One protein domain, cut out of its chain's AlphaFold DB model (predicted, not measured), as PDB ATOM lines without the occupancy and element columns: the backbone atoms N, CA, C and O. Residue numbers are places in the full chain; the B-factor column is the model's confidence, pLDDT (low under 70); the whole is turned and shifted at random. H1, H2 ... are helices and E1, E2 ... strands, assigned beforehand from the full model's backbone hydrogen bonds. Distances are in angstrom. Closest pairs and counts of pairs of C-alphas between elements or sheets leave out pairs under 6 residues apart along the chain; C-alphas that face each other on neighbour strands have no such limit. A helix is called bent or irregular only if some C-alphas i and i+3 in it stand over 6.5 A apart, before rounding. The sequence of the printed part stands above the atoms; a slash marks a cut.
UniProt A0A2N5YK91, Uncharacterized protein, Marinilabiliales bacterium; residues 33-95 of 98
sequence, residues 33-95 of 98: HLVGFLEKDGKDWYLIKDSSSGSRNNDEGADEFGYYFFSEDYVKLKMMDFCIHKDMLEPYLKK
ATOM      1  N   HIS A  33       6.081 -32.307  10.666       96.88
ATOM      2  CA  HIS A  33       7.200 -31.777  11.444       96.88
ATOM      3  C   HIS A  33       6.708 -31.022  12.681       96.88
ATOM      4  O   HIS A  33       6.118 -29.949  12.574       96.88
ATOM      5  N   LEU A  34       6.985 -31.566  13.866       97.06
ATOM      6  CA  LEU A  34       6.824 -30.860  15.136       97.06
ATOM      7  C   LEU A  34       7.951 -29.830  15.279       97.06
ATOM      8  O   LEU A  34       9.116 -30.202  15.389       97.06
ATOM      9  N   VAL A  35       7.605 -28.542  15.259       96.94
ATOM     10  CA  VAL A  35       8.574 -27.426  15.235       96.94
ATOM     11  C   VAL A  35       8.606 -26.608  16.526       96.94
ATOM     12  O   VAL A  35       9.470 -25.752  16.697       96.94
ATOM     13  N   GLY A  36       7.677 -26.862  17.442       96.06
ATOM     14  CA  GLY A  36       7.624 -26.207  18.741       96.06
ATOM     15  C   GLY A  36       6.578 -26.838  19.645       96.06
ATOM     16  O   GLY A  36       5.768 -27.656  19.205       96.06
ATOM     17  N   PHE A  37       6.591 -26.448  20.912       96.75
ATOM     18  CA  PHE A  37       5.557 -26.806  21.870       96.75
ATOM     19  C   PHE A  37       5.377 -25.687  22.896       96.75
ATOM     20  O   PHE A  37       6.260 -24.843  23.062       96.75
ATOM     21  N   LEU A  38       4.232 -25.680  23.568       96.31
ATOM     22  CA  LEU A  38       3.955 -24.821  24.710       96.31
ATOM     23  C   LEU A  38       3.113 -25.589  25.727       96.31
ATOM     24  O   LEU A  38       2.193 -26.314  25.351       96.31
ATOM     25  N   GLU A  39       3.399 -25.395  27.008       97.62
ATOM     26  CA  GLU A  39       2.514 -25.852  28.075       97.62
ATOM     27  C   GLU A  39       1.434 -24.789  28.306       97.62
ATOM     28  O   GLU A  39       1.728 -23.598  28.448       97.62
ATOM     29  N   LYS A  40       0.169 -25.208  28.333       95.88
ATOM     30  CA  LYS A  40      -0.967 -24.342  28.646       95.88
ATOM     31  C   LYS A  40      -2.034 -25.120  29.397       95.88
ATOM     32  O   LYS A  40      -2.453 -26.189  28.962       95.88
ATOM     33  N   ASP A  41      -2.487 -24.547  30.509       95.56
ATOM     34  CA  ASP A  41      -3.517 -25.127  31.377       95.56
ATOM     35  C   ASP A  41      -3.165 -26.555  31.846       95.56
ATOM     36  O   ASP A  41      -4.027 -27.426  31.953       95.56
ATOM     37  N   GLY A  42      -1.871 -26.798  32.100       95.44
ATOM     38  CA  GLY A  42      -1.346 -28.097  32.528       95.44
ATOM     39  C   GLY A  42      -1.318 -29.166  31.433       95.44
ATOM     40  O   GLY A  42      -1.215 -30.345  31.762       95.44
ATOM     41  N   LYS A  43      -1.442 -28.774  30.158       94.81
ATOM     42  CA  LYS A  43      -1.319 -29.666  29.002       94.81
ATOM     43  C   LYS A  43      -0.296 -29.156  28.001       94.81
ATOM     44  O   LYS A  43      -0.255 -27.957  27.710       94.81
ATOM     45  N   ASP A  44       0.446 -30.075  27.402       97.19
ATOM     46  CA  ASP A  44       1.315 -29.753  26.277       97.19
ATOM     47  C   ASP A  44       0.507 -29.592  24.981       97.19
ATOM     48  O   ASP A  44      -0.383 -30.384  24.641       97.19
ATOM     49  N   TRP A  45       0.865 -28.560  24.224       97.31
ATOM     50  CA  TRP A  45       0.397 -28.305  22.870       97.31
ATOM     51  C   TRP A  45       1.587 -28.242  21.927       97.31
ATOM     52  O   TRP A  45       2.550 -27.523  22.179       97.31
ATOM     53  N   TYR A  46       1.504 -28.959  20.814       97.06
ATOM     54  CA  TYR A  46       2.580 -29.091  19.841       97.06
ATOM     55  C   TYR A  46       2.237 -28.343  18.558       97.06
ATOM     56  O   TYR A  46       1.163 -28.544  17.988       97.06
ATOM     57  N   LEU A  47       3.160 -27.499  18.099       96.12
ATOM     58  CA  LEU A  47       3.063 -26.783  16.833       96.12
ATOM     59  C   LEU A  47       3.587 -27.679  15.710       96.12
ATOM     60  O   LEU A  47       4.770 -28.035  15.681       96.12
ATOM     61  N   ILE A  48       2.704 -28.039  14.786       96.50
ATOM     62  CA  ILE A  48       2.970 -28.996  13.716       96.50
ATOM     63  C   ILE A  48       2.936 -28.279  12.371       96.50
ATOM     64  O   ILE A  48       1.923 -27.700  11.985       96.50
ATOM     65  N   LYS A  49       4.042 -28.348  11.633       95.50
ATOM     66  CA  LYS A  49       4.115 -27.940  10.235       95.50
ATOM     67  C   LYS A  49       3.678 -29.100   9.348       95.50
ATOM     68  O   LYS A  49       4.304 -30.163   9.362       95.50
ATOM     69  N   ASP A  50       2.658 -28.855   8.537       93.00
ATOM     70  CA  ASP A  50       2.207 -29.776   7.497       93.00
ATOM     71  C   ASP A  50       2.745 -29.358   6.115       93.00
ATOM     72  O   ASP A  50       3.207 -28.232   5.907       93.00
ATOM     73  N   SER A  51       2.732 -30.291   5.165       91.44
ATOM     74  CA  SER A  51       3.139 -30.066   3.772       91.44
ATOM     75  C   SER A  51       1.958 -29.796   2.830       91.44
ATOM     76  O   SER A  51       2.165 -29.357   1.697       91.44
ATOM     77  N   SER A  52       0.729 -30.033   3.295       86.31
ATOM     78  CA  SER A  52      -0.510 -29.834   2.542       86.31
ATOM     79  C   SER A  52      -1.132 -28.451   2.785       86.31
ATOM     80  O   SER A  52      -0.727 -27.696   3.666       86.31
ATOM     81  N   SER A  53      -2.165 -28.111   2.008       88.75
ATOM     82  CA  SER A  53      -3.021 -26.946   2.260       88.75
ATOM     83  C   SER A  53      -4.007 -27.164   3.410       88.75
ATOM     84  O   SER A  53      -4.708 -26.230   3.781       88.75
ATOM     85  N   GLY A  54      -4.099 -28.378   3.965       87.38
ATOM     86  CA  GLY A  54      -5.040 -28.699   5.041       87.38
ATOM     87  C   GLY A  54      -4.844 -27.851   6.301       87.38
ATOM     88  O   GLY A  54      -5.819 -27.570   6.999       87.38
ATOM     89  N   SER A  55      -3.608 -27.438   6.591       88.44
ATOM     90  CA  SER A  55      -3.254 -26.587   7.736       88.44
ATOM     91  C   SER A  55      -3.541 -25.099   7.515       88.44
ATOM     92  O   SER A  55      -3.288 -24.277   8.388       88.44
ATOM     93  N   ARG A  56      -4.083 -24.736   6.349       91.31
ATOM     94  CA  ARG A  56      -4.524 -23.379   5.996       91.31
ATOM     95  C   ARG A  56      -6.030 -23.240   6.217       91.31
ATOM     96  O   ARG A  56      -6.766 -22.846   5.318       91.31
ATOM     97  N   ASN A  57      -6.501 -23.676   7.384       87.12
ATOM     98  CA  ASN A  57      -7.921 -23.711   7.747       87.12
ATOM     99  C   ASN A  57      -8.321 -22.601   8.738       87.12
ATOM    100  O   ASN A  57      -9.372 -22.690   9.375       87.12
ATOM    101  N   ASN A  58      -7.485 -21.574   8.861       88.69
ATOM    102  CA  ASN A  58      -7.677 -20.364   9.651       88.69
ATOM    103  C   ASN A  58      -7.490 -19.110   8.768       88.69
ATOM    104  O   ASN A  58      -7.440 -19.207   7.542       88.69
ATOM    105  N   ASP A  59      -7.435 -17.932   9.393       92.69
ATOM    106  CA  ASP A  59      -7.208 -16.656   8.708       92.69
ATOM    107  C   ASP A  59      -5.814 -16.600   8.047       92.69
ATOM    108  O   ASP A  59      -4.812 -16.934   8.677       92.69
ATOM    109  N   GLU A  60      -5.744 -16.152   6.786       93.06
ATOM    110  CA  GLU A  60      -4.495 -16.067   6.006       93.06
ATOM    111  C   GLU A  60      -3.498 -15.053   6.580       93.06
ATOM    112  O   GLU A  60      -2.299 -15.153   6.328       93.06
ATOM    113  N   GLY A  61      -3.989 -14.073   7.344       94.75
ATOM    114  CA  GLY A  61      -3.161 -13.083   8.028       94.75
ATOM    115  C   GLY A  61      -2.631 -13.524   9.395       94.75
ATOM    116  O   GLY A  61      -1.892 -12.759  10.012       94.75
ATOM    117  N   ALA A  62      -3.017 -14.701   9.891       92.56
ATOM    118  CA  ALA A  62      -2.628 -15.166  11.217       92.56
ATOM    119  C   ALA A  62      -1.194 -15.726  11.236       92.56
ATOM    120  O   ALA A  62      -0.761 -16.389  10.291       92.56
ATOM    121  N   ASP A  63      -0.471 -15.511  12.337       91.25
ATOM    122  CA  ASP A  63       0.920 -15.968  12.491       91.25
ATOM    123  C   ASP A  63       1.046 -17.499  12.393       91.25
ATOM    124  O   ASP A  63       2.061 -18.027  11.936       91.25
ATOM    125  N   GLU A  64       0.007 -18.229  12.804       90.06
ATOM    126  CA  GLU A  64      -0.054 -19.687  12.751       90.06
ATOM    127  C   GLU A  64      -0.574 -20.251  11.416       90.06
ATOM    128  O   GLU A  64      -0.728 -21.469  11.291       90.06
ATOM    129  N   PHE A  65      -0.844 -19.414  10.405       93.19
ATOM    130  CA  PHE A  65      -1.319 -19.873   9.098       93.19
ATOM    131  C   PHE A  65      -0.377 -20.921   8.482       93.19
ATOM    132  O   PHE A  65       0.814 -20.684   8.262       93.19
ATOM    133  N   GLY A  66      -0.918 -22.106   8.178       92.06
ATOM    134  CA  GLY A  66      -0.147 -23.239   7.658       92.06
ATOM    135  C   GLY A  66       0.391 -24.200   8.724       92.06
ATOM    136  O   GLY A  66       1.083 -25.161   8.367       92.06
ATOM    137  N   TYR A  67       0.043 -24.004   9.997       94.12
ATOM    138  CA  TYR A  67       0.377 -24.905  11.098       94.12
ATOM    139  C   TYR A  67      -0.869 -25.498  11.762       94.12
ATOM    140  O   TYR A  67      -1.959 -24.937  11.726       94.12
ATOM    141  N   TYR A  68      -0.685 -26.639  12.421       94.12
ATOM    142  CA  TYR A  68      -1.657 -27.203  13.348       94.12
ATOM    143  C   TYR A  68      -1.169 -27.109  14.791       94.12
ATOM    144  O   TYR A  68       0.030 -27.166  15.059       94.12
ATOM    145  N   PHE A  69      -2.121 -27.081  15.723       93.25
ATOM    146  CA  PHE A  69      -1.869 -27.343  17.137       93.25
ATOM    147  C   PHE A  69      -2.412 -28.716  17.512       93.25
ATOM    148  O   PHE A  69      -3.619 -28.962  17.445       93.25
ATOM    149  N   PHE A  70      -1.523 -29.621  17.907       95.06
ATOM    150  CA  PHE A  70      -1.900 -30.937  18.416       95.06
ATOM    151  C   PHE A  70      -1.826 -30.932  19.938       95.06
ATOM    152  O   PHE A  70      -0.831 -30.499  20.509       95.06
ATOM    153  N   SER A  71      -2.869 -31.427  20.599       95.50
ATOM    154  CA  SER A  71      -2.838 -31.639  22.046       95.50
ATOM    155  C   SER A  71      -1.990 -32.860  22.401       95.50
ATOM    156  O   SER A  71      -1.894 -33.808  21.609       95.50
ATOM    157  N   GLU A  72      -1.450 -32.883  23.620       95.69
ATOM    158  CA  GLU A  72      -0.721 -34.040  24.151       95.69
ATOM    159  C   GLU A  72      -1.481 -35.356  24.034       95.69
ATOM    160  O   GLU A  72      -0.894 -36.367  23.660       95.69
ATOM    161  N   ASP A  73      -2.796 -35.328  24.263       96.19
ATOM    162  CA  ASP A  73      -3.647 -36.513  24.226       96.19
ATOM    163  C   ASP A  73      -3.608 -37.154  22.830       96.19
ATOM    164  O   ASP A  73      -3.477 -38.369  22.682       96.19
ATOM    165  N   TYR A  74      -3.663 -36.324  21.781       95.94
ATOM    166  CA  TYR A  74      -3.622 -36.802  20.404       95.94
ATOM    167  C   TYR A  74      -2.245 -37.366  20.047       95.94
ATOM    168  O   TYR A  74      -2.169 -38.440  19.452       95.94
ATOM    169  N   VAL A  75      -1.168 -36.683  20.446       95.81
ATOM    170  CA  VAL A  75       0.207 -37.146  20.205       95.81
ATOM    171  C   VAL A  75       0.464 -38.481  20.905       95.81
ATOM    172  O   VAL A  75       0.870 -39.435  20.244       95.81
ATOM    173  N   LYS A  76       0.139 -38.592  22.200       95.12
ATOM    174  CA  LYS A  76       0.292 -39.826  22.993       95.12
ATOM    175  C   LYS A  76      -0.453 -41.013  22.377       95.12
ATOM    176  O   LYS A  76       0.052 -42.134  22.392       95.12
ATOM    177  N   LEU A  77      -1.648 -40.779  21.834       96.62
ATOM    178  CA  LEU A  77      -2.508 -41.849  21.333       96.62
ATOM    179  C   LEU A  77      -2.229 -42.252  19.875       96.62
ATOM    180  O   LEU A  77      -2.474 -43.407  19.514       96.62
ATOM    181  N   LYS A  78      -1.803 -41.310  19.020       96.00
ATOM    182  CA  LYS A  78      -1.774 -41.495  17.555       96.00
ATOM    183  C   LYS A  78      -0.396 -41.435  16.906       96.00
ATOM    184  O   LYS A  78      -0.294 -41.856  15.761       96.00
ATOM    185  N   MET A  79       0.644 -40.977  17.600       95.62
ATOM    186  CA  MET A  79       2.002 -41.007  17.052       95.62
ATOM    187  C   MET A  79       2.481 -42.455  16.863       95.62
ATOM    188  O   MET A  79       2.358 -43.283  17.771       95.62
ATOM    189  N   MET A  80       3.005 -42.755  15.674       96.00
ATOM    190  CA  MET A  80       3.505 -44.085  15.313       96.00
ATOM    191  C   MET A  80       5.019 -44.165  15.470       96.00
ATOM    192  O   MET A  80       5.513 -45.017  16.209       96.00
ATOM    193  N   ASP A  81       5.732 -43.235  14.845       95.75
ATOM    194  CA  ASP A  81       7.161 -43.056  15.025       95.75
ATOM    195  C   ASP A  81       7.544 -41.573  15.074       95.75
ATOM    196  O   ASP A  81       6.707 -40.671  14.969       95.75
ATOM    197  N   PHE A  82       8.825 -41.336  15.328       96.75
ATOM    198  CA  PHE A  82       9.436 -40.031  15.167       96.75
ATOM    199  C   PHE A  82      10.915 -40.199  14.824       96.75
ATOM    200  O   PHE A  82      11.576 -41.157  15.233       96.75
ATOM    201  N   CYS A  83      11.459 -39.214  14.113       96.56
ATOM    202  CA  CYS A  83      12.883 -39.112  13.837       96.56
ATOM    203  C   CYS A  83      13.450 -37.872  14.530       96.56
ATOM    204  O   CYS A  83      12.889 -36.781  14.440       96.56
ATOM    205  N   ILE A  84      14.574 -38.045  15.218       96.12
ATOM    206  CA  ILE A  84      15.305 -36.974  15.896       96.12
ATOM    207  C   ILE A  84      16.798 -37.119  15.625       96.12
ATOM    208  O   ILE A  84      17.286 -38.190  15.258       96.12
ATOM    209  N   HIS A  85      17.542 -36.035  15.837       96.94
ATOM    210  CA  HIS A  85      18.995 -36.096  15.774       96.94
ATOM    211  C   HIS A  85      19.539 -37.068  16.832       96.94
ATOM    212  O   HIS A  85      19.098 -37.048  17.982       96.94
ATOM    213  N   LYS A  86      20.522 -37.897  16.458       94.88
ATOM    214  CA  LYS A  86      21.073 -38.959  17.323       94.88
ATOM    215  C   LYS A  86      21.591 -38.443  18.671       94.88
ATOM    216  O   LYS A  86      21.488 -39.152  19.668       94.88
ATOM    217  N   ASP A  87      22.099 -37.212  18.707       95.81
ATOM    218  CA  ASP A  87      22.677 -36.605  19.912       95.81
ATOM    219  C   ASP A  87      21.634 -36.475  21.038       95.81
ATOM    220  O   ASP A  87      21.964 -36.553  22.218       95.81
ATOM    221  N   MET A  88      20.347 -36.381  20.686       94.56
ATOM    222  CA  MET A  88      19.249 -36.349  21.656       94.56
ATOM    223  C   MET A  88      19.100 -37.662  22.438       94.56
ATOM    224  O   MET A  88      18.533 -37.667  23.530       94.56
ATOM    225  N   LEU A  89      19.607 -38.782  21.911       92.50
ATOM    226  CA  LEU A  89      19.547 -40.084  22.579       92.50
ATOM    227  C   LEU A  89      20.712 -40.318  23.547       92.50
ATOM    228  O   LEU A  89      20.595 -41.185  24.415       92.50
ATOM    229  N   GLU A  90      21.813 -39.565  23.456       92.06
ATOM    230  CA  GLU A  90      23.022 -39.801  24.261       92.06
ATOM    231  C   GLU A  90      22.768 -39.911  25.778       92.06
ATOM    232  O   GLU A  90      23.316 -40.827  26.406       92.06
ATOM    233  N   PRO A  91      21.917 -39.070  26.406       92.50
ATOM    234  CA  PRO A  91      21.626 -39.186  27.836       92.50
ATOM    235  C   PRO A  91      20.859 -40.465  28.202       92.50
ATOM    236  O   PRO A  91      20.962 -40.948  29.330       92.50
ATOM    237  N   TYR A  92      20.088 -41.016  27.263       91.06
ATOM    238  CA  TYR A  92      19.191 -42.152  27.480       91.06
ATOM    239  C   TYR A  92      19.854 -43.490  27.176       91.06
ATOM    240  O   TYR A  92      19.573 -44.467  27.865       91.06
ATOM    241  N   LEU A  93      20.772 -43.539  26.207       89.19
ATOM    242  CA  LEU A  93      21.494 -44.764  25.848       89.19
ATOM    243  C   LEU A  93      22.257 -45.361  27.038       89.19
ATOM    244  O   LEU A  93      22.354 -46.577  27.155       89.19
ATOM    245  N   LYS A  94      22.702 -44.526  27.986       87.69
ATOM    246  CA  LYS A  94      23.338 -44.963  29.242       87.69
ATOM    247  C   LYS A  94      22.436 -45.830  30.131       87.69
ATOM    248  O   LYS A  94      22.944 -46.506  31.019       87.69
ATOM    249  N   LYS A  95      21.112 -45.789  29.941       89.12
ATOM    250  CA  LYS A  95      20.141 -46.582  30.714       89.12
ATOM    251  C   LYS A  95      20.006 -48.016  30.201       89.12
ATOM    252  O   LYS A  95      19.517 -48.870  30.932       89.12
TER     253      LYS A  95
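AT A GLANCE: This is residues 33 to 95 of the 98 residues of an uncharacterized protein of Marinilabiliales bacterium (UniProt A0A2N5YK91). A small, twisted sheet of three antiparallel strands, E1, E2 and E3, makes the body of the model, with the short helix H1 beside the strands just after E3, and an arm that runs out to a second short helix, H2, far from the sheet. The long loop of residues 50 to 66 joins E2 to E3 and reaches out away from H2, while residues 76 to 81 and 84 to 95 stand free. The printed part has 63 residues, with three named strands followed by two named helices, in the class mixed, helices and strands. The sheet's order is E1, E2, E3, a meander, each strand the antiparallel neighbour of the one before. The whole is loose, with a radius of gyration of the C-alphas of 14.4 A, and elongated, spanning 46 by 28 by 21 A.

IN THESE COORDINATES: The inner strand E2, residues 43 to 49, is 19.6 A long from first to last C-alpha. E1, residues 33 to 40, is 20.4 A long, begins at C-alpha 33 (7.200, -31.777, 11.444) and bends by 52 degrees at residue 36. E3, residues 67 to 71, is 13.2 A long and ends at C-alpha 71 (-2.838, -31.639, 22.046). H1 is residues 72 to 78, 10.0 A. H2 is residues 86 to 93, 10.3 A, and ends at C-alpha 93 (21.494, -44.764, 25.848).

HOW THE PARTS SIT: E1 and E2 form a hairpin, antiparallel at 154 degrees, with N 35 and O 47 at 2.9 A and N 47 and O 36 at 2.8 A, within hydrogen-bond range. E2 and E3 also form a hairpin, antiparallel at 154 degrees, with N 46 and O 70 at 2.8 A. The sheet is only just strongly twisted, its C-alphas up to 4.2 A off their best plane. H1 is on the sheet but over none of its strands; its closest C-alphas to E2 are those of Asp 44 and Glu 72, 5.2 A apart. H2 is not on the sheet, and H1 and H2 are apart. In H1 every O i to N i+4 pair is within hydrogen-bond range; in H2 1 of 4 is, beside 3 of 5 O i to N i+3 pairs. H2 is irregular, with C-alphas 88 and 91 7.2 A apart.

THE WHOLE: The two C-alphas farthest apart are those of Gly 61 and Lys 95, at 46.7 A. Without the stretches that stand free, the body spans 29 by 26 by 15 A. The link from E2 to E3, 17 residues, is long. The printed part has no cut; its mean pLDDT is 93.9, and no printed residue is under 70.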